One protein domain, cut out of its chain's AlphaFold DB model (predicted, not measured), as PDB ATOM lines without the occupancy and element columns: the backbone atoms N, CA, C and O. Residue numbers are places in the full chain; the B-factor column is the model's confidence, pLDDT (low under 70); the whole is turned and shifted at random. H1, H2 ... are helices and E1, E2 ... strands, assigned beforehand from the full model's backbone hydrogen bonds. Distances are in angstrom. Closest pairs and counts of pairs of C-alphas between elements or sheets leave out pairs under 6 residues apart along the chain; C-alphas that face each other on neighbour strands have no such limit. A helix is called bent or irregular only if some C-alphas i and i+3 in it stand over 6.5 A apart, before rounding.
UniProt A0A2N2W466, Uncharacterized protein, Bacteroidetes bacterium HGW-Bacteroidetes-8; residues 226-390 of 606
ATOM      1  N   ILE A 226      38.762  16.120   8.870       81.56
ATOM      2  CA  ILE A 226      39.851  15.885   9.819       81.56
ATOM      3  C   ILE A 226      40.052  17.101  10.725       81.56
ATOM      4  O   ILE A 226      40.281  16.951  11.926       81.56
ATOM      5  N   THR A 227      39.983  18.295  10.143       77.25
ATOM      6  CA  THR A 227      40.195  19.556  10.859       77.25
ATOM      7  C   THR A 227      38.953  20.028  11.603       77.25
ATOM      8  O   THR A 227      39.108  20.749  12.573       77.25
ATOM      9  N   HIS A 228      37.759  19.568  11.222       73.25
ATOM     10  CA  HIS A 228      36.461  19.893  11.823       73.25
ATOM     11  C   HIS A 228      35.705  18.600  12.162       73.25
ATOM     12  O   HIS A 228      34.655  18.314  11.571       73.25
ATOM     13  N   PRO A 229      36.242  17.768  13.071       76.31
ATOM     14  CA  PRO A 229      35.629  16.489  13.375       76.31
ATOM     15  C   PRO A 229      34.217  16.672  13.927       76.31
ATOM     16  O   PRO A 229      33.975  17.468  14.831       76.31
ATOM     17  N   CYS A 230      33.294  15.859  13.424       69.50
ATOM     18  CA  CYS A 230      31.955  15.726  13.975       69.50
ATOM     19  C   CYS A 230      31.668  14.258  14.291       69.50
ATOM     20  O   CYS A 230      32.176  13.344  13.636       69.50
ATOM     21  N   TYR A 231      30.865  14.031  15.326       72.12
ATOM     22  CA  TYR A 231      30.411  12.705  15.712       72.12
ATOM     23  C   TYR A 231      28.890  12.659  15.684       72.12
ATOM     24  O   TYR A 231      28.225  13.571  16.168       72.12
ATOM     25  N   CYS A 232      28.361  11.586  15.103       60.41
ATOM     26  CA  CYS A 232      26.932  11.334  14.999       60.41
ATOM     27  C   CYS A 232      26.558  10.214  15.969       60.41
ATOM     28  O   CYS A 232      27.131   9.119  15.899       60.41
ATOM     29  N   SER A 233      25.573  10.452  16.833       68.06
ATOM     30  CA  SER A 233      25.026   9.384  17.666       68.06
ATOM     31  C   SER A 233      24.318   8.334  16.807       68.06
ATOM     32  O   SER A 233      23.782   8.610  15.733       68.06
ATOM     33  N   ASN A 234      24.350   7.084  17.261       68.38
ATOM     34  CA  ASN A 234      23.702   5.971  16.581       68.38
ATOM     35  C   ASN A 234      22.794   5.202  17.550       68.38
ATOM     36  O   ASN A 234      23.028   5.146  18.757       68.38
ATOM     37  N   THR A 235      21.737   4.606  17.003       68.69
ATOM     38  CA  THR A 235      20.697   3.909  17.774       68.69
ATOM     39  C   THR A 235      21.203   2.628  18.440       68.69
ATOM     40  O   THR A 235      20.651   2.208  19.456       68.69
ATOM     41  N   GLU A 236      22.264   2.016  17.907       74.62
ATOM     42  CA  GLU A 236      22.871   0.807  18.476       74.62
ATOM     43  C   GLU A 236      23.547   1.099  19.820       74.62
ATOM     44  O   GLU A 236      23.357   0.360  20.786       74.62
ATOM     45  N   ASP A 237      24.287   2.204  19.913       79.19
ATOM     46  CA  ASP A 237      24.968   2.621  21.136       79.19
ATOM     47  C   ASP A 237      23.976   2.991  22.244       79.19
ATOM     48  O   ASP A 237      24.175   2.602  23.397       79.19
ATOM     49  N   GLN A 238      22.860   3.636  21.891       76.69
ATOM     50  CA  GLN A 238      21.759   3.900  22.824       76.69
ATOM     51  C   GLN A 238      21.139   2.609  23.369       76.69
ATOM     52  O   GLN A 238      20.912   2.487  24.576       76.69
ATOM     53  N   ALA A 239      20.875   1.631  22.499       74.31
ATOM     54  CA  ALA A 239      20.346   0.337  22.917       74.31
ATOM     55  C   ALA A 239      21.348  -0.412  23.812       74.31
ATOM     56  O   ALA A 239      20.973  -0.935  24.863       74.31
ATOM     57  N   MET A 240      22.636  -0.406  23.449       83.50
ATOM     58  CA  MET A 240      23.694  -1.021  24.253       83.50
ATOM     59  C   MET A 240      23.824  -0.382  25.633       83.50
ATOM     60  O   MET A 240      23.964  -1.114  26.612       83.50
ATOM     61  N   LEU A 241      23.758   0.948  25.730       86.00
ATOM     62  CA  LEU A 241      23.797   1.649  27.012       86.00
ATOM     63  C   LEU A 241      22.647   1.204  27.925       86.00
ATOM     64  O   LEU A 241      22.886   0.890  29.092       86.00
ATOM     65  N   ARG A 242      21.421   1.114  27.389       85.75
ATOM     66  CA  ARG A 242      20.237   0.663  28.145       85.75
ATOM     67  C   ARG A 242      20.384  -0.769  28.668       85.75
ATOM     68  O   ARG A 242      19.963  -1.046  29.783       85.75
ATOM     69  N   ILE A 243      20.989  -1.662  27.882       85.25
ATOM     70  CA  ILE A 243      21.157  -3.081  28.239       85.25
ATOM     71  C   ILE A 243      22.304  -3.288  29.236       85.25
ATOM     72  O   ILE A 243      22.186  -4.069  30.178       85.25
ATOM     73  N   LEU A 244      23.445  -2.634  29.008       89.06
ATOM     74  CA  LEU A 244      24.678  -2.887  29.758       89.06
ATOM     75  C   LEU A 244      24.785  -2.051  31.038       89.06
ATOM     76  O   LEU A 244      25.500  -2.446  31.965       89.06
ATOM     77  N   GLY A 245      24.118  -0.897  31.076       90.50
ATOM     78  CA  GLY A 245      24.380   0.157  32.049       90.50
ATOM     79  C   GLY A 245      25.690   0.903  31.761       90.50
ATOM     80  O   GLY A 245      26.568   0.426  31.034       90.50
ATOM     81  N   ILE A 246      25.834   2.091  32.358       92.44
ATOM     82  CA  ILE A 246      26.905   3.041  32.022       92.44
ATOM     83  C   ILE A 246      28.319   2.472  32.218       92.44
ATOM     84  O   ILE A 246      29.152   2.597  31.329       92.44
ATOM     85  N   ASN A 247      28.587   1.756  33.318       93.25
ATOM     86  CA  ASN A 247      29.915   1.194  33.603       93.25
ATOM     87  C   ASN A 247      30.398   0.225  32.510       93.25
ATOM     88  O   ASN A 247      31.493   0.370  31.965       93.25
ATOM     89  N   LYS A 248      29.564  -0.763  32.164       92.06
ATOM     90  CA  LYS A 248      29.902  -1.775  31.151       92.06
ATOM     91  C   LYS A 248      29.912  -1.185  29.742       92.06
ATOM     92  O   LYS A 248      30.733  -1.596  28.922       92.06
ATOM     93  N   TYR A 249      29.030  -0.223  29.469       91.88
ATOM     94  CA  TYR A 249      29.033   0.525  28.217       91.88
ATOM     95  C   TYR A 249      30.361   1.271  28.018       91.88
ATOM     96  O   TYR A 249      31.036   1.070  27.005       91.88
ATOM     97  N   LEU A 250      30.778   2.053  29.018       94.94
ATOM     98  CA  LEU A 250      32.027   2.811  28.990       94.94
ATOM     99  C   LEU A 250      33.240   1.902  28.850       94.94
ATOM    100  O   LEU A 250      34.075   2.148  27.982       94.94
ATOM    101  N   LEU A 251      33.303   0.810  29.618       94.81
ATOM    102  CA  LEU A 251      34.375  -0.174  29.483       94.81
ATOM    103  C   LEU A 251      34.481  -0.665  28.036       94.81
ATOM    104  O   LEU A 251      35.570  -0.654  27.465       94.81
ATOM    105  N   ARG A 252      33.353  -1.046  27.422       90.94
ATOM    106  CA  ARG A 252      33.309  -1.552  26.044       90.94
ATOM    107  C   ARG A 252      33.795  -0.517  25.028       90.94
ATOM    108  O   ARG A 252      34.517  -0.887  24.098       90.94
ATOM    109  N   LYS A 253      33.424   0.755  25.194       91.50
ATOM    110  CA  LYS A 253      33.888   1.852  24.331       91.50
ATOM    111  C   LYS A 253      35.371   2.138  24.515       91.50
ATOM    112  O   LYS A 253      36.097   2.201  23.525       91.50
ATOM    113  N   ILE A 254      35.834   2.193  25.763       94.00
ATOM    114  CA  ILE A 254      37.230   2.468  26.104       94.00
ATOM    115  C   ILE A 254      38.143   1.377  25.538       94.00
ATOM    116  O   ILE A 254      39.082   1.674  24.799       94.00
ATOM    117  N   ILE A 255      37.846   0.103  25.799       89.44
ATOM    118  CA  ILE A 255      38.704  -0.989  25.313       89.44
ATOM    119  C   ILE A 255      38.586  -1.200  23.800       89.44
ATOM    120  O   ILE A 255      39.516  -1.749  23.216       89.44
ATOM    121  N   SER A 256      37.503  -0.713  23.176       74.56
ATOM    122  CA  SER A 256      37.173  -0.717  21.740       74.56
ATOM    123  C   SER A 256      37.385  -2.051  20.984       74.56
ATOM    124  O   SER A 256      38.141  -2.958  21.360       74.56
ATOM    125  N   SER A 257      36.698  -2.223  19.853       62.81
ATOM    126  CA  SER A 257      36.967  -3.370  18.977       62.81
ATOM    127  C   SER A 257      38.334  -3.220  18.297       62.81
ATOM    128  O   SER A 257      38.747  -2.127  17.894       62.81
ATOM    129  N   LYS A 258      39.060  -4.342  18.171       70.38
ATOM    130  CA  LYS A 258      40.346  -4.384  17.462       70.38
ATOM    131  C   LYS A 258      40.139  -3.872  16.033       70.38
ATOM    132  O   LYS A 258      39.214  -4.309  15.357       70.38
ATOM    133  N   GLY A 259      41.000  -2.960  15.586       69.69
ATOM    134  CA  GLY A 259      40.965  -2.399  14.230       69.69
ATOM    135  C   GLY A 259      40.328  -1.011  14.132       69.69
ATOM    136  O   GLY A 259      40.808  -0.202  13.340       69.69
ATOM    137  N   LYS A 260      39.350  -0.663  14.985       83.75
ATOM    138  CA  LYS A 260      38.799   0.705  15.005       83.75
ATOM    139  C   LYS A 260      39.772   1.666  15.691       83.75
ATOM    140  O   LYS A 260      40.435   2.445  15.006       83.75
ATOM    141  N   TYR A 261      39.961   1.497  17.002       90.88
ATOM    142  CA  TYR A 261      40.907   2.276  17.816       90.88
ATOM    143  C   TYR A 261      42.039   1.427  18.382       90.88
ATOM    144  O   TYR A 261      43.217   1.714  18.165       90.88
ATOM    145  N   ARG A 262      41.695   0.314  19.034       90.56
ATOM    146  CA  ARG A 262      42.681  -0.596  19.617       90.56
ATOM    147  C   ARG A 262      43.511  -1.321  18.558       90.56
ATOM    148  O   ARG A 262      42.991  -1.786  17.536       90.56
ATOM    149  N   ARG A 263      44.812  -1.428  18.829       88.31
ATOM    150  CA  ARG A 263      45.805  -2.113  17.980       88.31
ATOM    151  C   ARG A 263      46.435  -3.320  18.680       88.31
ATOM    152  O   ARG A 263      46.808  -4.281  18.009       88.31
ATOM    153  N   GLY A 264      46.448  -3.321  20.013       83.31
ATOM    154  CA  GLY A 264      46.899  -4.451  20.827       83.31
ATOM    155  C   GLY A 264      45.905  -5.609  20.935       83.31
ATOM    156  O   GLY A 264      44.784  -5.563  20.415       83.31
ATOM    157  N   ALA A 265      46.320  -6.655  21.654       83.88
ATOM    158  CA  ALA A 265      45.430  -7.721  22.116       83.88
ATOM    159  C   ALA A 265      44.312  -7.161  23.017       83.88
ATOM    160  O   ALA A 265      44.308  -5.977  23.358       83.88
ATOM    161  N   ALA A 266      43.310  -7.983  23.333       84.00
ATOM    162  CA  ALA A 266      42.329  -7.583  24.339       84.00
ATOM    163  C   ALA A 266      43.051  -7.348  25.683       84.00
ATOM    164  O   ALA A 266      44.014  -8.070  25.959       84.00
ATOM    165  N   PRO A 267      42.627  -6.356  26.488       87.81
ATOM    166  CA  PRO A 267      43.142  -6.187  27.843       87.81
ATOM    167  C   PRO A 267      43.058  -7.496  28.633       87.81
ATOM    168  O   PRO A 267      42.070  -8.223  28.521       87.81
ATOM    169  N   ASN A 268      44.093  -7.797  29.417       88.81
ATOM    170  CA  ASN A 268      44.059  -8.918  30.355       88.81
ATOM    171  C   ASN A 268      43.140  -8.593  31.552       88.81
ATOM    172  O   ASN A 268      42.606  -7.484  31.661       88.81
ATOM    173  N   GLU A 269      42.938  -9.559  32.447       91.12
ATOM    174  CA  GLU A 269      42.052  -9.398  33.609       91.12
ATOM    175  C   GLU A 269      42.493  -8.250  34.524       91.12
ATOM    176  O   GLU A 269      41.669  -7.420  34.901       91.12
ATOM    177  N   GLU A 270      43.795  -8.146  34.802       92.44
ATOM    178  CA  GLU A 270      44.378  -7.100  35.649       92.44
ATOM    179  C   GLU A 270      44.100  -5.691  35.096       92.44
ATOM    180  O   GLU A 270      43.565  -4.827  35.789       92.44
ATOM    181  N   MET A 271      44.397  -5.469  33.814       91.31
ATOM    182  CA  MET A 271      44.145  -4.196  33.141       91.31
ATOM    183  C   MET A 271      42.649  -3.894  33.037       91.31
ATOM    184  O   MET A 271      42.241  -2.743  33.181       91.31
ATOM    185  N   THR A 272      41.821  -4.913  32.797       93.06
ATOM    186  CA  THR A 272      40.363  -4.743  32.764       93.06
ATOM    187  C   THR A 272      39.842  -4.299  34.129       93.06
ATOM    188  O   THR A 272      39.054  -3.356  34.195       93.06
ATOM    189  N   ALA A 273      40.313  -4.920  35.213       94.81
ATOM    190  CA  ALA A 273      39.943  -4.553  36.576       94.81
ATOM    191  C   ALA A 273      40.378  -3.119  36.925       94.81
ATOM    192  O   ALA A 273      39.582  -2.357  37.477       94.81
ATOM    193  N   ASP A 274      41.594  -2.717  36.543       95.50
ATOM    194  CA  ASP A 274      42.073  -1.345  36.750       95.50
ATOM    195  C   ASP A 274      41.243  -0.314  35.965       95.50
ATOM    196  O   ASP A 274      40.819   0.695  36.531       95.50
ATOM    197  N   ILE A 275      40.920  -0.585  34.696       96.06
ATOM    198  CA  ILE A 275      40.061   0.303  33.896       96.06
ATOM    199  C   ILE A 275      38.661   0.411  34.517       96.06
ATOM    200  O   ILE A 275      38.133   1.515  34.632       96.06
ATOM    201  N   VAL A 276      38.063  -0.700  34.961       96.94
ATOM    202  CA  VAL A 276      36.748  -0.688  35.631       96.94
ATOM    203  C   VAL A 276      36.785   0.146  36.912       96.94
ATOM    204  O   VAL A 276      35.869   0.938  37.150       96.94
ATOM    205  N   ARG A 277      37.847   0.014  37.718       97.38
ATOM    206  CA  ARG A 277      38.058   0.822  38.926       97.38
ATOM    207  C   ARG A 277      38.120   2.318  38.594       97.38
ATOM    208  O   ARG A 277      37.405   3.098  39.225       97.38
ATOM    209  N   LYS A 278      38.915   2.705  37.589       97.88
ATOM    210  CA  LYS A 278      39.070   4.101  37.129       97.88
ATOM    211  C   LYS A 278      37.753   4.687  36.608       97.88
ATOM    212  O   LYS A 278      37.359   5.776  37.017       97.88
ATOM    213  N   ILE A 279      37.020   3.935  35.779       97.88
ATOM    214  CA  ILE A 279      35.685   4.328  35.287       97.88
ATOM    215  C   ILE A 279      34.727   4.556  36.461       97.88
ATOM    216  O   ILE A 279      34.079   5.599  36.534       97.88
ATOM    217  N   SER A 280      34.661   3.605  37.395       97.88
ATOM    218  CA  SER A 280      33.737   3.665  38.536       97.88
ATOM    219  C   SER A 280      34.016   4.877  39.429       97.88
ATOM    220  O   SER A 280      33.088   5.571  39.838       97.88
ATOM    221  N   SER A 281      35.295   5.165  39.682       97.94
ATOM    222  CA  SER A 281      35.750   6.341  40.432       97.94
ATOM    223  C   SER A 281      35.370   7.653  39.734       97.94
ATOM    224  O   SER A 281      34.837   8.552  40.389       97.94
ATOM    225  N   CYS A 282      35.551   7.754  38.411       98.06
ATOM    226  CA  CYS A 282      35.140   8.936  37.642       98.06
ATOM    227  C   CYS A 282      33.619   9.147  37.691       98.06
ATOM    228  O   CYS A 282      33.171  10.264  37.954       98.06
ATOM    229  N   ILE A 283      32.828   8.079  37.525       97.44
ATOM    230  CA  ILE A 283      31.358   8.141  37.620       97.44
ATOM    231  C   ILE A 283      30.928   8.607  39.013       97.44
ATOM    232  O   ILE A 283      30.117   9.522  39.129       97.44
ATOM    233  N   GLN A 284      31.486   8.013  40.074       97.50
ATOM    234  CA  GLN A 284      31.145   8.368  41.455       97.50
ATOM    235  C   GLN A 284      31.443   9.842  41.759       97.50
ATOM    236  O   GLN A 284      30.690  10.490  42.483       97.50
ATOM    237  N   LYS A 285      32.529  10.377  41.190       97.75
ATOM    238  CA  LYS A 285      32.945  11.776  41.355       97.75
ATOM    239  C   LYS A 285      32.280  12.731  40.361       97.75
ATOM    240  O   LYS A 285      32.531  13.929  40.444       97.75
ATOM    241  N   SER A 286      31.459  12.228  39.433       97.38
ATOM    242  CA  SER A 286      30.899  13.005  38.316       97.38
ATOM    243  C   SER A 286      31.974  13.755  37.515       97.38
ATOM    244  O   SER A 286      31.815  14.925  37.174       97.38
ATOM    245  N   GLN A 287      33.094  13.084  37.239       97.75
ATOM    246  CA  GLN A 287      34.257  13.643  36.540       97.75
ATOM    247  C   GLN A 287      34.437  13.037  35.143       97.75
ATOM    248  O   GLN A 287      33.994  11.909  34.912       97.75
ATOM    249  N   PRO A 288      35.102  13.747  34.210       98.50
ATOM    250  CA  PRO A 288      35.437  13.194  32.902       98.50
ATOM    251  C   PRO A 288      36.214  11.879  33.025       98.50
ATOM    252  O   PRO A 288      36.961  11.682  33.984       98.50
ATOM    253  N   ILE A 289      36.102  11.000  32.027       98.62
ATOM    254  CA  ILE A 289      37.039   9.877  31.912       98.62
ATOM    255  C   ILE A 289      38.422  10.443  31.595       98.62
ATOM    256  O   ILE A 289      38.594  11.175  30.618       98.62
ATOM    257  N   LEU A 290      39.401  10.099  32.429       98.56
ATOM    258  CA  LEU A 290      40.745  10.654  32.356       98.56
ATOM    259  C   LEU A 290      41.675   9.726  31.575       98.56
ATOM    260  O   LEU A 290      41.849   8.554  31.920       98.56
ATOM    261  N   PHE A 291      42.318  10.266  30.547       98.44
ATOM    262  CA  PHE A 291      43.374   9.604  29.796       98.44
ATOM    263  C   PHE A 291      44.691  10.354  29.947       98.44
ATOM    264  O   PHE A 291      44.727  11.587  29.929       98.44
ATOM    265  N   SER A 292      45.788   9.605  30.010       97.56
ATOM    266  CA  SER A 292      47.131  10.162  29.882       97.56
ATOM    267  C   SER A 292      47.791   9.669  28.600       97.56
ATOM    268  O   SER A 292      47.683   8.497  28.238       97.56
ATOM    269  N   VAL A 293      48.474  10.569  27.900       96.62
ATOM    270  CA  VAL A 293      49.213  10.262  26.673       96.62
ATOM    271  C   VAL A 293      50.657  10.708  26.896       96.62
ATOM    272  O   VAL A 293      50.966  11.884  26.695       96.62
ATOM    273  N   PRO A 294      51.548   9.812  27.358       92.69
ATOM    274  CA  PRO A 294      52.965  10.123  27.446       92.69
ATOM    275  C   PRO A 294      53.494  10.384  26.041       92.69
ATOM    276  O   PRO A 294      53.421   9.517  25.165       92.69
ATOM    277  N   PHE A 295      54.004  11.586  25.818       89.50
ATOM    278  CA  PHE A 295      54.478  12.006  24.512       89.50
ATOM    279  C   PHE A 295      55.693  12.916  24.651       89.50
ATOM    280  O   PHE A 295      55.930  13.528  25.693       89.50
ATOM    281  N   GLY A 296      56.495  12.984  23.596       82.12
ATOM    282  CA  GLY A 296      57.652  13.857  23.588       82.12
ATOM    283  C   GLY A 296      57.252  15.243  23.110       82.12
ATOM    284  O   GLY A 296      56.950  15.391  21.935       82.12
ATOM    285  N   ALA A 297      57.233  16.246  23.994       87.06
ATOM    286  CA  ALA A 297      56.842  17.634  23.697       87.06
ATOM    287  C   ALA A 297      57.840  18.401  22.805       87.06
ATOM    288  O   ALA A 297      58.218  19.539  23.077       87.06
ATOM    289  N   TYR A 298      58.267  17.770  21.725       89.31
ATOM    290  CA  TYR A 298      59.108  18.306  20.675       89.31
ATOM    291  C   TYR A 298      58.755  17.583  19.380       89.31
ATOM    292  O   TYR A 298      58.310  16.436  19.405       89.31
ATOM    293  N   LYS A 299      59.023  18.212  18.240       90.25
ATOM    294  CA  LYS A 299      59.012  17.496  16.969       90.25
ATOM    295  C   LYS A 299      60.393  16.901  16.711       90.25
ATOM    296  O   LYS A 299      61.399  17.584  16.893       90.25
ATOM    297  N   GLY A 300      60.450  15.626  16.333       83.88
ATOM    298  CA  GLY A 300      61.701  14.910  16.078       83.88
ATOM    299  C   GLY A 300      62.567  15.639  15.053       83.88
ATOM    300  O   GLY A 300      62.076  16.017  13.987       83.88
ATOM    301  N   TRP A 301      63.852  15.809  15.366       78.44
ATOM    302  CA  TRP A 301      64.791  16.607  14.568       78.44
ATOM    303  C   TRP A 301      64.969  16.124  13.136       78.44
ATOM    304  O   TRP A 301      65.290  16.911  12.251       78.44
ATOM    305  N   GLN A 302      64.726  14.840  12.893       76.19
ATOM    306  CA  GLN A 302      64.830  14.262  11.564       76.19
ATOM    307  C   GLN A 302      63.636  14.600  10.669       76.19
ATOM    308  O   GLN A 302      63.713  14.416   9.455       76.19
ATOM    309  N   THR A 303      62.523  15.052  11.244       82.25
ATOM    310  CA  THR A 303      61.326  15.385  10.469       82.25
ATOM    311  C   THR A 303      61.508  16.717   9.736       82.25
ATOM    312  O   THR A 303      62.159  17.640  10.224       82.25
ATOM    313  N   ASN A 304      60.856  16.867   8.582       74.69
ATOM    314  CA  ASN A 304      60.945  18.067   7.734       74.69
ATOM    315  C   ASN A 304      60.062  19.237   8.223       74.69
ATOM    316  O   ASN A 304      59.579  20.038   7.426       74.69
ATOM    317  N   SER A 305      59.802  19.296   9.524       84.56
ATOM    318  CA  SER A 305      58.804  20.159  10.166       84.56
ATOM    319  C   SER A 305      59.406  21.384  10.867       84.56
ATOM    320  O   SER A 305      58.668  22.206  11.411       84.56
ATOM    321  N   ASN A 306      60.740  21.496  10.888       83.81
ATOM    322  CA  ASN A 306      61.492  22.566  11.556       83.81
ATOM    323  C   ASN A 306      61.147  22.739  13.048       83.81
ATOM    324  O   ASN A 306      61.089  23.860  13.557       83.81
ATOM    325  N   GLY A 307      60.896  21.633  13.753       86.44
ATOM    326  CA  GLY A 307      60.627  21.654  15.192       86.44
ATOM    327  C   GLY A 307      59.197  22.066  15.546       86.44
ATOM    328  O   GLY A 307      58.895  22.265  16.718       86.44
ATOM    329  N   GLU A 308      58.310  22.212  14.561       92.81
ATOM    330  CA  GLU A 308      56.908  22.592  14.753       92.81
ATOM    331  C   GLU A 308      55.959  21.412  14.498       92.81
ATOM    332  O   GLU A 308      56.319  20.486  13.772       92.81
ATOM    333  N   PRO A 309      54.727  21.437  15.037       95.50
ATOM    334  CA  PRO A 309      53.691  20.488  14.645       95.50
ATOM    335  C   PRO A 309      53.472  20.433  13.124       95.50
ATOM    336  O   PRO A 309      53.598  21.437  12.415       95.50
ATOM    337  N   ASP A 310      53.127  19.250  12.627       95.25
ATOM    338  CA  ASP A 310      52.689  19.001  11.258       95.25
ATOM    339  C   ASP A 310      51.366  18.210  11.258       95.25
ATOM    340  O   ASP A 310      50.611  18.196  12.239       95.25
ATOM    341  N   TRP A 311      51.018  17.597  10.126       95.75
ATOM    342  CA  TRP A 311      49.785  16.822   9.995       95.75
ATOM    343  C   TRP A 311      49.699  15.615  10.943       95.75
ATOM    344  O   TRP A 311      48.591  15.153  11.206       95.75
ATOM    345  N   ALA A 312      50.811  15.111  11.492       96.38
ATOM    346  CA  ALA A 312      50.795  13.988  12.428       96.38
ATOM    347  C   ALA A 312      50.047  14.343  13.722       96.38
ATOM    348  O   ALA A 312      49.231  13.548  14.191       96.38
ATOM    349  N   GLU A 313      50.281  15.541  14.266       97.50
ATOM    350  CA  GLU A 313      49.600  16.037  15.466       97.50
ATOM    351  C   GLU A 313      48.100  16.228  15.205       97.50
ATOM    352  O   GLU A 313      47.274  15.804  16.015       97.50
ATOM    353  N   VAL A 314      47.737  16.779  14.041       97.19
ATOM    354  CA  VAL A 314      46.331  16.953  13.627       97.19
ATOM    355  C   VAL A 314      45.625  15.603  13.521       97.19
ATOM    356  O   VAL A 314      44.511  15.445  14.018       97.19
ATOM    357  N   PHE A 315      46.272  14.602  12.919       97.12
ATOM    358  CA  PHE A 315      45.698  13.261  12.808       97.12
ATOM    359  C   PHE A 315      45.538  12.581  14.161       97.12
ATOM    360  O   PHE A 315      44.554  11.867  14.351       97.12
ATOM    361  N   ASN A 316      46.465  12.798  15.096       97.88
ATOM    362  CA  ASN A 316      46.341  12.247  16.438       97.88
ATOM    363  C   ASN A 316      45.181  12.883  17.212       97.88
ATOM    364  O   ASN A 316      44.337  12.153  17.737       97.88
ATOM    365  N   LEU A 317      45.096  14.216  17.220       98.00
ATOM    366  CA  LEU A 317      44.016  14.948  17.887       98.00
ATOM    367  C   LEU A 317      42.649  14.605  17.284       98.00
ATOM    368  O   LEU A 317      41.722  14.288  18.026       98.00
ATOM    369  N   ASN A 318      42.533  14.558  15.951       96.25
ATOM    370  CA  ASN A 318      41.314  14.116  15.271       96.25
ATOM    371  C   ASN A 318      40.915  12.692  15.684       96.25
ATOM    372  O   ASN A 318      39.766  12.436  16.048       96.25
ATOM    373  N   TYR A 319      41.872  11.763  15.661       95.69
ATOM    374  CA  TYR A 319      41.612  10.365  15.978       95.69
ATOM    375  C   TYR A 319      41.126  10.180  17.420       95.69
ATOM    376  O   TYR A 319      40.171   9.437  17.658       95.69
ATOM    377  N   PHE A 320      41.744  10.883  18.372       97.31
ATOM    378  CA  PHE A 320      41.339  10.854  19.776       97.31
ATOM    379  C   PHE A 320      40.049  11.625  20.045       97.31
ATOM    380  O   PHE A 320      39.266  11.184  20.882       97.31
ATOM    381  N   PHE A 321      39.764  12.694  19.301       96.62
ATOM    382  CA  PHE A 321      38.481  13.390  19.382       96.62
ATOM    383  C   PHE A 321      37.334  12.463  18.972       96.62
ATOM    384  O   PHE A 321      36.347  12.341  19.696       96.62
ATOM    385  N   LEU A 322      37.478  11.750  17.850       92.00
ATOM    386  CA  LEU A 322      36.465  10.794  17.392       92.00
ATOM    387  C   LEU A 322      36.304   9.624  18.373       92.00
ATOM    388  O   LEU A 322      35.181   9.209  18.648       92.00
ATOM    389  N   TYR A 323      37.409   9.123  18.933       95.31
ATOM    390  CA  TYR A 323      37.379   8.092  19.976       95.31
ATOM    391  C   TYR A 323      36.643   8.564  21.239       95.31
ATOM    392  O   TYR A 323      35.768   7.861  21.741       95.31
ATOM    393  N   ALA A 324      36.949   9.767  21.730       96.25
ATOM    394  CA  ALA A 324      36.290  10.335  22.900       96.25
ATOM    395  C   ALA A 324      34.839  10.725  22.648       96.25
ATOM    396  O   ALA A 324      34.040  10.662  23.575       96.25
ATOM    397  N   SER A 325      34.472  11.073  21.416       90.06
ATOM    398  CA  SER A 325      33.087  11.404  21.081       90.06
ATOM    399  C   SER A 325      32.143  10.220  21.291       90.06
ATOM    400  O   SER A 325      31.037  10.414  21.785       90.06
ATOM    401  N   GLU A 326      32.596   8.985  21.043       89.25
ATOM    402  CA  GLU A 326      31.814   7.776  21.362       89.25
ATOM    403  C   GLU A 326      31.541   7.594  22.857       89.25
ATOM    404  O   GLU A 326      30.615   6.877  23.231       89.25
ATOM    405  N   ILE A 327      32.367   8.200  23.706       94.69
ATOM    406  CA  ILE A 327      32.233   8.152  25.160       94.69
ATOM    407  C   ILE A 327      31.397   9.344  25.630       94.69
ATOM    408  O   ILE A 327      30.373   9.157  26.282       94.69
ATOM    409  N   ALA A 328      31.818  10.557  25.264       94.06
ATOM    410  CA  ALA A 328      31.221  11.812  25.698       94.06
ATOM    411  C   ALA A 328      29.760  11.950  25.259       94.06
ATOM    412  O   ALA A 328      28.981  12.554  25.983       94.06
ATOM    413  N   GLU A 329      29.356  11.355  24.130       90.00
ATOM    414  CA  GLU A 329      27.952  11.368  23.702       90.00
ATOM    415  C   GLU A 329      27.005  10.781  24.762       90.00
ATOM    416  O   GLU A 329      25.896  11.277  24.944       90.00
ATOM    417  N   TYR A 330      27.463   9.767  25.500       90.50
ATOM    418  CA  TYR A 330      26.649   9.000  26.448       90.50
ATOM    419  C   TYR A 330      27.131   9.103  27.897       90.50
ATOM    420  O   TYR A 330      26.629   8.395  28.774       90.50
ATOM    421  N   TYR A 331      28.105   9.972  28.157       95.56
ATOM    422  CA  TYR A 331      28.652  10.226  29.480       95.56
ATOM    423  C   TYR A 331      28.868  11.722  29.662       95.56
ATOM    424  O   TYR A 331      29.834  12.290  29.159       95.56
ATOM    425  N   GLU A 332      27.944  12.347  30.391       95.25
ATOM    426  CA  GLU A 332      27.823  13.802  30.470       95.25
ATOM    427  C   GLU A 332      29.081  14.533  30.964       95.25
ATOM    428  O   GLU A 332      29.435  15.544  30.357       95.25
ATOM    429  N   PRO A 333      29.829  14.030  31.972       98.00
ATOM    430  CA  PRO A 333      31.092  14.655  32.366       98.00
ATOM    431  C   PRO A 333      32.166  14.642  31.269       98.00
ATOM    432  O   PRO A 333      33.132  15.393  31.353       98.00
ATOM    433  N   GLY A 334      32.021  13.801  30.242       98.00
ATOM    434  CA  GLY A 334      32.883  13.816  29.071       98.00
ATOM    435  C   GLY A 334      34.214  13.083  29.241       98.00
ATOM    436  O   GLY A 334      34.331  12.099  29.977       98.00
ATOM    437  N   VAL A 335      35.224  13.538  28.501       98.62
ATOM    438  CA  VAL A 335      36.552  12.919  28.409       98.62
ATOM    439  C   VAL A 335      37.639  13.990  28.443       98.62
ATOM    440  O   VAL A 335      37.536  15.021  27.778       98.62
ATOM    441  N   GLN A 336      38.720  13.712  29.166       98.69
ATOM    442  CA  GLN A 336      39.919  14.543  29.174       98.69
ATOM    443  C   GLN A 336      41.140  13.716  28.782       98.69
ATOM    444  O   GLN A 336      41.436  12.696  29.403       98.69
ATOM    445  N   PHE A 337      41.896  14.200  27.800       98.69
ATOM    446  CA  PHE A 337      43.242  13.718  27.516       98.69
ATOM    447  C   PHE A 337      44.266  14.695  28.076       98.69
ATOM    448  O   PHE A 337      44.244  15.893  27.778       98.69
ATOM    449  N   THR A 338      45.202  14.158  28.849       98.44
ATOM    450  CA  THR A 338      46.371  14.888  29.333       98.44
ATOM    451  C   THR A 338      47.610  14.347  28.636       98.44
ATOM    452  O   THR A 338      48.078  13.241  28.915       98.44
ATOM    453  N   TYR A 339      48.147  15.133  27.716       98.12
ATOM    454  CA  TYR A 339      49.409  14.872  27.045       98.12
ATOM    455  C   TYR A 339      50.558  15.227  27.997       98.12
ATOM    456  O   TYR A 339      50.777  16.398  28.317       98.12
ATOM    457  N   THR A 340      51.277  14.219  28.493       96.38
ATOM    458  CA  THR A 340      52.332  14.411  29.498       96.38
ATOM    459  C   THR A 340      53.722  14.390  28.881       96.38
ATOM    460  O   THR A 340      54.023  13.536  28.050       96.38
ATOM    461  N   TYR A 341      54.574  15.320  29.305       93.19
ATOM    462  CA  TYR A 341      55.934  15.473  28.785       93.19
ATOM    463  C   TYR A 341      56.932  15.842  29.885       93.19
ATOM    464  O   TYR A 341      56.538  16.131  31.013       93.19
ATOM    465  N   GLN A 342      58.225  15.833  29.562       89.31
ATOM    466  CA  GLN A 342      59.300  16.247  30.461       89.31
ATOM    467  C   GLN A 342      60.006  17.476  29.897       89.31
ATOM    468  O   GLN A 342      60.655  17.395  28.859       89.31
ATOM    469  N   ASP A 343      59.887  18.609  30.576       85.00
ATOM    470  CA  ASP A 343      60.438  19.889  30.123       85.00
ATOM    471  C   ASP A 343      61.951  19.987  30.380       85.00
ATOM    472  O   ASP A 343      62.688  20.593  29.603       85.00
ATOM    473  N   ARG A 344      62.458  19.358  31.451       84.88
ATOM    474  CA  ARG A 344      63.884  19.444  31.813       84.88
ATOM    475  C   ARG A 344      64.734  18.406  31.093       84.88
ATOM    476  O   ARG A 344      65.745  18.772  30.497       84.88
ATOM    477  N   LEU A 345      64.339  17.134  31.163       83.75
ATOM    478  CA  LEU A 345      65.157  16.023  30.666       83.75
ATOM    479  C   LEU A 345      65.042  15.802  29.175       83.75
ATOM    480  O   LEU A 345      66.044  15.534  28.528       83.75
ATOM    481  N   LEU A 346      63.845  15.901  28.612       80.12
ATOM    482  CA  LEU A 346      63.642  15.512  27.226       80.12
ATOM    483  C   LEU A 346      64.467  16.350  26.232       80.12
ATOM    484  O   LEU A 346      65.054  15.753  25.332       80.12
ATOM    485  N   PRO A 347      64.636  17.680  26.415       80.81
ATOM    486  CA  PRO A 347      65.582  18.447  25.606       80.81
ATOM    487  C   PRO A 347      67.029  17.941  25.729       80.81
ATOM    488  O   PRO A 347      67.747  17.917  24.737       80.81
ATOM    489  N   VAL A 348      67.453  17.482  26.913       78.44
ATOM    490  CA  VAL A 348      68.798  16.911  27.134       78.44
ATOM    491  C   VAL A 348      68.929  15.550  26.447       78.44
ATOM    492  O   VAL A 348      69.876  15.318  25.700       78.44
ATOM    493  N   VAL A 349      67.948  14.669  26.650       76.38
ATOM    494  CA  VAL A 349      67.910  13.306  26.098       76.38
ATOM    495  C   VAL A 349      67.854  13.306  24.575       76.38
ATOM    496  O   VAL A 349      68.411  12.412  23.945       76.38
ATOM    497  N   SER A 350      67.195  14.295  23.980       74.31
ATOM    498  CA  SER A 350      67.079  14.434  22.527       74.31
ATOM    499  C   SER A 350      68.100  15.403  21.929       74.31
ATOM    500  O   SER A 350      68.122  15.555  20.711       74.31
ATOM    501  N   ASN A 351      68.942  16.041  22.753       76.38
ATOM    502  CA  ASN A 351      69.863  17.116  22.369       76.38
ATOM    503  C   ASN A 351      69.181  18.221  21.531       76.38
ATOM    504  O   ASN A 351      69.606  18.580  20.431       76.38
ATOM    505  N   LEU A 352      68.060  18.728  22.046       78.50
ATOM    506  CA  LEU A 352      67.265  19.793  21.440       78.50
ATOM    507  C   LEU A 352      67.313  21.047  22.305       78.50
ATOM    508  O   LEU A 352      67.345  20.976  23.535       78.50
ATOM    509  N   SER A 353      67.276  22.216  21.665       83.69
ATOM    510  CA  SER A 353      67.189  23.466  22.408       83.69
ATOM    511  C   SER A 353      65.832  23.572  23.108       83.69
ATOM    512  O   SER A 353      64.785  23.214  22.561       83.69
ATOM    513  N   LYS A 354      65.839  24.118  24.328       84.94
ATOM    514  CA  LYS A 354      64.605  24.351  25.091       84.94
ATOM    515  C   LYS A 354      63.636  25.267  24.344       84.94
ATOM    516  O   LYS A 354      62.431  25.096  24.474       84.94
ATOM    517  N   ASP A 355      64.143  26.204  23.548       86.88
ATOM    518  CA  ASP A 355      63.307  27.134  22.785       86.88
ATOM    519  C   ASP A 355      62.543  26.437  21.656       86.88
ATOM    520  O   ASP A 355      61.369  26.744  21.443       86.88
ATOM    521  N   VAL A 356      63.145  25.441  20.993       85.75
ATOM    522  CA  VAL A 356      62.431  24.607  20.013       85.75
ATOM    523  C   VAL A 356      61.317  23.813  20.697       85.75
ATOM    524  O   VAL A 356      60.183  23.831  20.221       85.75
ATOM    525  N   CYS A 357      61.592  23.189  21.847       89.56
ATOM    526  CA  CYS A 357      60.572  22.454  22.605       89.56
ATOM    527  C   CYS A 357      59.435  23.377  23.083       89.56
ATOM    528  O   CYS A 357      58.259  23.056  22.908       89.56
ATOM    529  N   LYS A 358      59.763  24.569  23.602       91.31
ATOM    530  CA  LYS A 358      58.784  25.597  24.003       91.31
ATOM    531  C   LYS A 358      57.918  26.066  22.833       91.31
ATOM    532  O   LYS A 358      56.707  26.229  22.976       91.31
ATOM    533  N   LYS A 359      58.525  26.275  21.664       92.31
ATOM    534  CA  LYS A 359      57.806  26.654  20.445       92.31
ATOM    535  C   LYS A 359      56.861  25.540  19.993       92.31
ATOM    536  O   LYS A 359      55.708  25.819  19.666       92.31
ATOM    537  N   TYR A 360      57.325  24.292  20.018       94.44
ATOM    538  CA  TYR A 360      56.504  23.132  19.690       94.44
ATOM    539  C   TYR A 360      55.298  23.006  20.625       94.44
ATOM    540  O   TYR A 360      54.166  22.942  20.148       94.44
ATOM    541  N   ILE A 361      55.519  23.018  21.945       95.44
ATOM    542  CA  ILE A 361      54.437  22.844  22.924       95.44
ATOM    543  C   ILE A 361      53.427  23.992  22.860       95.44
ATOM    544  O   ILE A 361      52.229  23.754  22.996       95.44
ATOM    545  N   HIS A 362      53.880  25.221  22.588       96.00
ATOM    546  CA  HIS A 362      52.991  26.361  22.373       96.00
ATOM    547  C   HIS A 362      52.041  26.111  21.193       96.00
ATOM    548  O   HIS A 362      50.826  26.136  21.377       96.00
ATOM    549  N   LYS A 363      52.587  25.762  20.023       96.88
ATOM    550  CA  LYS A 363      51.799  25.476  18.812       96.88
ATOM    551  C   LYS A 363      50.910  24.239  18.963       96.88
ATOM    552  O   LYS A 363      49.768  24.231  18.515       96.88
ATOM    553  N   PHE A 364      51.397  23.198  19.640       97.62
ATOM    554  CA  PHE A 364      50.593  22.016  19.952       97.62
ATOM    555  C   PHE A 364      49.408  22.368  20.863       97.62
ATOM    556  O   PHE A 364      48.297  21.897  20.631       97.62
ATOM    557  N   ASN A 365      49.611  23.234  21.860       97.75
ATOM    558  CA  ASN A 365      48.531  23.716  22.720       97.75
ATOM    559  C   ASN A 365      47.488  24.537  21.947       97.75
ATOM    560  O   ASN A 365      46.305  24.451  22.268       97.75
ATOM    561  N   GLU A 366      47.884  25.312  20.935       97.44
ATOM    562  CA  GLU A 366      46.930  25.993  20.046       97.44
ATOM    563  C   GLU A 366      46.069  24.990  19.267       97.44
ATOM    564  O   GLU A 366      44.846  25.119  19.253       97.44
ATOM    565  N   LEU A 367      46.675  23.930  18.717       97.06
ATOM    566  CA  LEU A 367      45.930  22.846  18.062       97.06
ATOM    567  C   LEU A 367      44.984  22.138  19.038       97.06
ATOM    568  O   LEU A 367      43.804  21.964  18.741       97.06
ATOM    569  N   ALA A 368      45.476  21.764  20.219       97.62
ATOM    570  CA  ALA A 368      44.684  21.096  21.249       97.62
ATOM    571  C   ALA A 368      43.460  21.935  21.667       97.62
ATOM    572  O   ALA A 368      42.371  21.386  21.863       97.62
ATOM    573  N   LYS A 369      43.608  23.266  21.742       96.69
ATOM    574  CA  LYS A 369      42.499  24.200  22.003       96.69
ATOM    575  C   LYS A 369      41.468  24.209  20.879       96.69
ATOM    576  O   LYS A 369      40.280  24.143  21.182       96.69
ATOM    577  N   ILE A 370      41.899  24.239  19.614       90.88
ATOM    578  CA  ILE A 370      40.984  24.147  18.462       90.88
ATOM    579  C   ILE A 370      40.157  22.863  18.560       90.88
ATOM    580  O   ILE A 370      38.930  22.927  18.550       90.88
ATOM    581  N   PHE A 371      40.802  21.712  18.765       93.19
ATOM    582  CA  PHE A 371      40.086  20.438  18.868       93.19
ATOM    583  C   PHE A 371      39.158  20.355  20.089       93.19
ATOM    584  O   PHE A 371      38.074  19.786  19.989       93.19
ATOM    585  N   SER A 372      39.541  20.960  21.218       94.56
ATOM    586  CA  SER A 372      38.678  21.043  22.408       94.56
ATOM    587  C   SER A 372      37.463  21.962  22.193       94.56
ATOM    588  O   SER A 372      36.446  21.806  22.862       94.56
ATOM    589  N   SER A 373      37.532  22.915  21.256       87.38
ATOM    590  CA  SER A 373      36.433  23.855  20.989       87.38
ATOM    591  C   SER A 373      35.240  23.221  20.264       87.38
ATOM    592  O   SER A 373      34.119  23.705  20.402       87.38
ATOM    593  N   TYR A 374      35.449  22.114  19.538       81.75
ATOM    594  CA  TYR A 374      34.382  21.445  18.783       81.75
ATOM    595  C   TYR A 374      33.369  20.719  19.674       81.75
ATOM    596  O   TYR A 374      32.232  20.500  19.257       81.75
ATOM    597  N   ASN A 375      33.758  20.327  20.891       84.62
ATOM    598  CA  ASN A 375      32.853  19.729  21.866       84.62
ATOM    599  C   ASN A 375      33.334  20.049  23.292       84.62
ATOM    600  O   ASN A 375      34.367  19.520  23.697       84.62
ATOM    601  N   PRO A 376      32.580  20.828  24.093       89.56
ATOM    602  CA  PRO A 376      33.014  21.248  25.429       89.56
ATOM    603  C   PRO A 376      33.184  20.087  26.425       89.56
ATOM    604  O   PRO A 376      33.821  20.262  27.460       89.56
ATOM    605  N   ARG A 377      32.639  18.900  26.119       96.31
ATOM    606  CA  ARG A 377      32.813  17.672  26.914       96.31
ATOM    607  C   ARG A 377      34.091  16.902  26.557       96.31
ATOM    608  O   ARG A 377      34.350  15.859  27.149       96.31
ATOM    609  N   ILE A 378      34.885  17.357  25.587       98.19
ATOM    610  CA  ILE A 378      36.143  16.713  25.184       98.19
ATOM    611  C   ILE A 378      37.266  17.732  25.312       98.19
ATOM    612  O   ILE A 378      37.288  18.738  24.609       98.19
ATOM    613  N   THR A 379      38.223  17.458  26.193       98.50
ATOM    614  CA  THR A 379      39.334  18.380  26.450       98.50
ATOM    615  C   THR A 379      40.682  17.728  26.180       98.50
ATOM    616  O   THR A 379      40.941  16.586  26.562       98.50
ATOM    617  N   PHE A 380      41.560  18.483  25.526       98.62
ATOM    618  CA  PHE A 380      42.959  18.134  25.316       98.62
ATOM    619  C   PHE A 380      43.832  19.141  26.054       98.62
ATOM    620  O   PHE A 380      43.780  20.344  25.796       98.62
ATOM    621  N   THR A 381      44.644  18.645  26.977       97.75
ATOM    622  CA  THR A 381      45.533  19.463  27.808       97.75
ATOM    623  C   THR A 381      46.946  18.909  27.765       97.75
ATOM    624  O   THR A 381      47.155  17.747  27.415       97.75
ATOM    625  N   THR A 382      47.926  19.735  28.121       97.44
ATOM    626  CA  THR A 382      49.314  19.299  28.283       97.44
ATOM    627  C   THR A 382      49.778  19.525  29.715       97.44
ATOM    628  O   THR A 382      49.327  20.456  30.381       97.44
ATOM    629  N   MET A 383      50.680  18.671  30.197       95.75
ATOM    630  CA  MET A 383      51.245  18.779  31.542       95.75
ATOM    631  C   MET A 383      52.709  18.337  31.553       95.75
ATOM    632  O   MET A 383      53.041  17.242  31.096       95.75
ATOM    633  N   SER A 384      53.582  19.170  32.118       94.94
ATOM    634  CA  SER A 384      54.962  18.780  32.408       94.94
ATOM    635  C   SER A 384      54.983  17.907  33.666       94.94
ATOM    636  O   SER A 384      54.494  18.313  34.719       94.94
ATOM    637  N   ILE A 385      55.559  16.711  33.581       94.56
ATOM    638  CA  ILE A 385      55.750  15.805  34.725       94.56
ATOM    639  C   ILE A 385      56.686  16.421  35.770       94.56
ATOM    640  O   ILE A 385      56.535  16.157  36.958       94.56
ATOM    641  N   ASP A 386      57.613  17.274  35.342       92.25
ATOM    642  CA  ASP A 386      58.526  18.027  36.203       92.25
ATOM    643  C   ASP A 386      57.755  18.884  37.221       92.25
ATOM    644  O   ASP A 386      58.241  19.098  38.326       92.25
ATOM    645  N   SER A 387      56.539  19.334  36.877       93.81
ATOM    646  CA  SER A 387      55.675  20.112  37.779       93.81
ATOM    647  C   SER A 387      55.087  19.311  38.947       93.81
ATOM    648  O   SER A 387      54.546  19.908  39.872       93.81
ATOM    649  N   LEU A 388      55.189  17.976  38.922       94.50
ATOM    650  CA  LEU A 388      54.726  17.117  40.014       94.50
ATOM    651  C   LEU A 388      55.728  17.036  41.174       94.50
ATOM    652  O   LEU A 388      55.355  16.584  42.253       94.50
ATOM    653  N   TYR A 389      56.984  17.435  40.954       94.44
ATOM    654  CA  TYR A 389      58.047  17.374  41.956       94.44
ATOM    655  C   TYR A 389      58.054  18.629  42.824       94.44
ATOM    656  O   TYR A 389      57.802  19.733  42.337       94.44
ATOM    657  N   SER A 390      58.403  18.471  44.102       93.25
ATOM    658  CA  SER A 390      58.437  19.592  45.053       93.25
ATOM    659  C   SER A 390      59.583  20.558  44.746       93.25
ATOM    660  O   SER A 390      59.508  21.749  45.047       93.25
TER     661      SER A 390
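Overview. This is residues 226 to 390 of the 606 residues of an uncharacterized protein of Bacteroidetes bacterium HGW-Bacteroidetes-8 (UniProt A0A2N2W466). A small wall of three parallel strands, E1, E2 and E3, has helices H3 and H5 on one face, H3 slantwise over E3 and, only just, over E2, and H5 beside the strands, next to E3. The second arm of the bent helix H1 packs on H2 and H3 near the end where the strands begin, with the first arm farther out; the short helices H4 and H6 lie toward the end where the strands finish. The printed part has 165 residues with six named helices and three named strands, in the order H1 H2 E1 H3 E2 H4 H5 E3 H6; the sheet's order is E1 E2 E3, and the class is mostly helix. It is compact, with a radius of gyration of the C-alphas of 17.4 A and spans of 53 by 37 by 30 A.

Along the chain. H1, residues 235 to 255, was assigned as one helix by its hydrogen bonds but is bent, C-alphas 243 and 246 being 9.2 A apart. Its arms are H1a, residues 235 to 243, beginning at C-alpha 235 (20.697, 3.909, 17.774), and H1b, residues 246 to 255. H2 is residues 269 to 284, 22.3 A long, and E1 is residues 289 to 294. H3, residues 311 to 328, measures 24.8 A, and E2 is residues 335 to 341. H4, residues 345 to 349, precedes H5, residues 354 to 373, 28.5 A long. E3, residues 378 to 384, measures 20.3 A, and H6, residues 385 to 388, ends at C-alpha 388 (54.726, 17.117, 40.014).

Arrangement. E1 and E2 are parallel at 21 degrees, with N 291 and O 336 within hydrogen-bond range at 2.8 A. E2 and E3 are parallel at 21 degrees, with N 339 and O 381 within range at 2.8 A. E1, H3, E2 and E2, H4 H5, E3 are strand-helix-strand units, parallel neighbour strands with helices between, each with a right-handed crossover. H3 and H5 on the same face make two layers, helices on one face of a sheet. H3 has a height over the sheet of 9.4 A and runs slantwise, at 41 degrees to E3 on the local plane. H5, at a height of 5.2 A, is over none of the strands; its closest C-alphas to E3 are those of Ser 372 and Thr 379, 4.9 A apart. H3 touches H5 at a steep tilt of 39 degrees, the same way, closest at the C-alphas of Leu 317 and Phe 371, 6.8 A. H1b touches H2, closest at the C-alphas of Leu 251 and Val 276, 6.6 A, and H3, at those of Lys 253 and Ile 327, 6.6 A. H2 only grazes the sheet with residues 278 to 283, and H6 with residues 385 to 386. H4 is close to but not clearly touching H5, with the C-alphas of Pro 347 and Lys 354 closest at 6.0 A. Every O i to N i+4 pair is within hydrogen-bond range in H1a, H1b, H2, H4 and H5, and 12 of 14 are in H3; H6 is too short for such a pair.

Size, cuts and confidence. The two C-alphas farthest apart, those of Ile 243 and Ser 353, are 53.5 A apart. The printed part has no cut; the links H1 to H2 and E1 to H3 are long, with 13 and 16 residues. Mean pLDDT of the printed part is 89.7, and residues 230, 232 to 235, 257 and 259 are under 70.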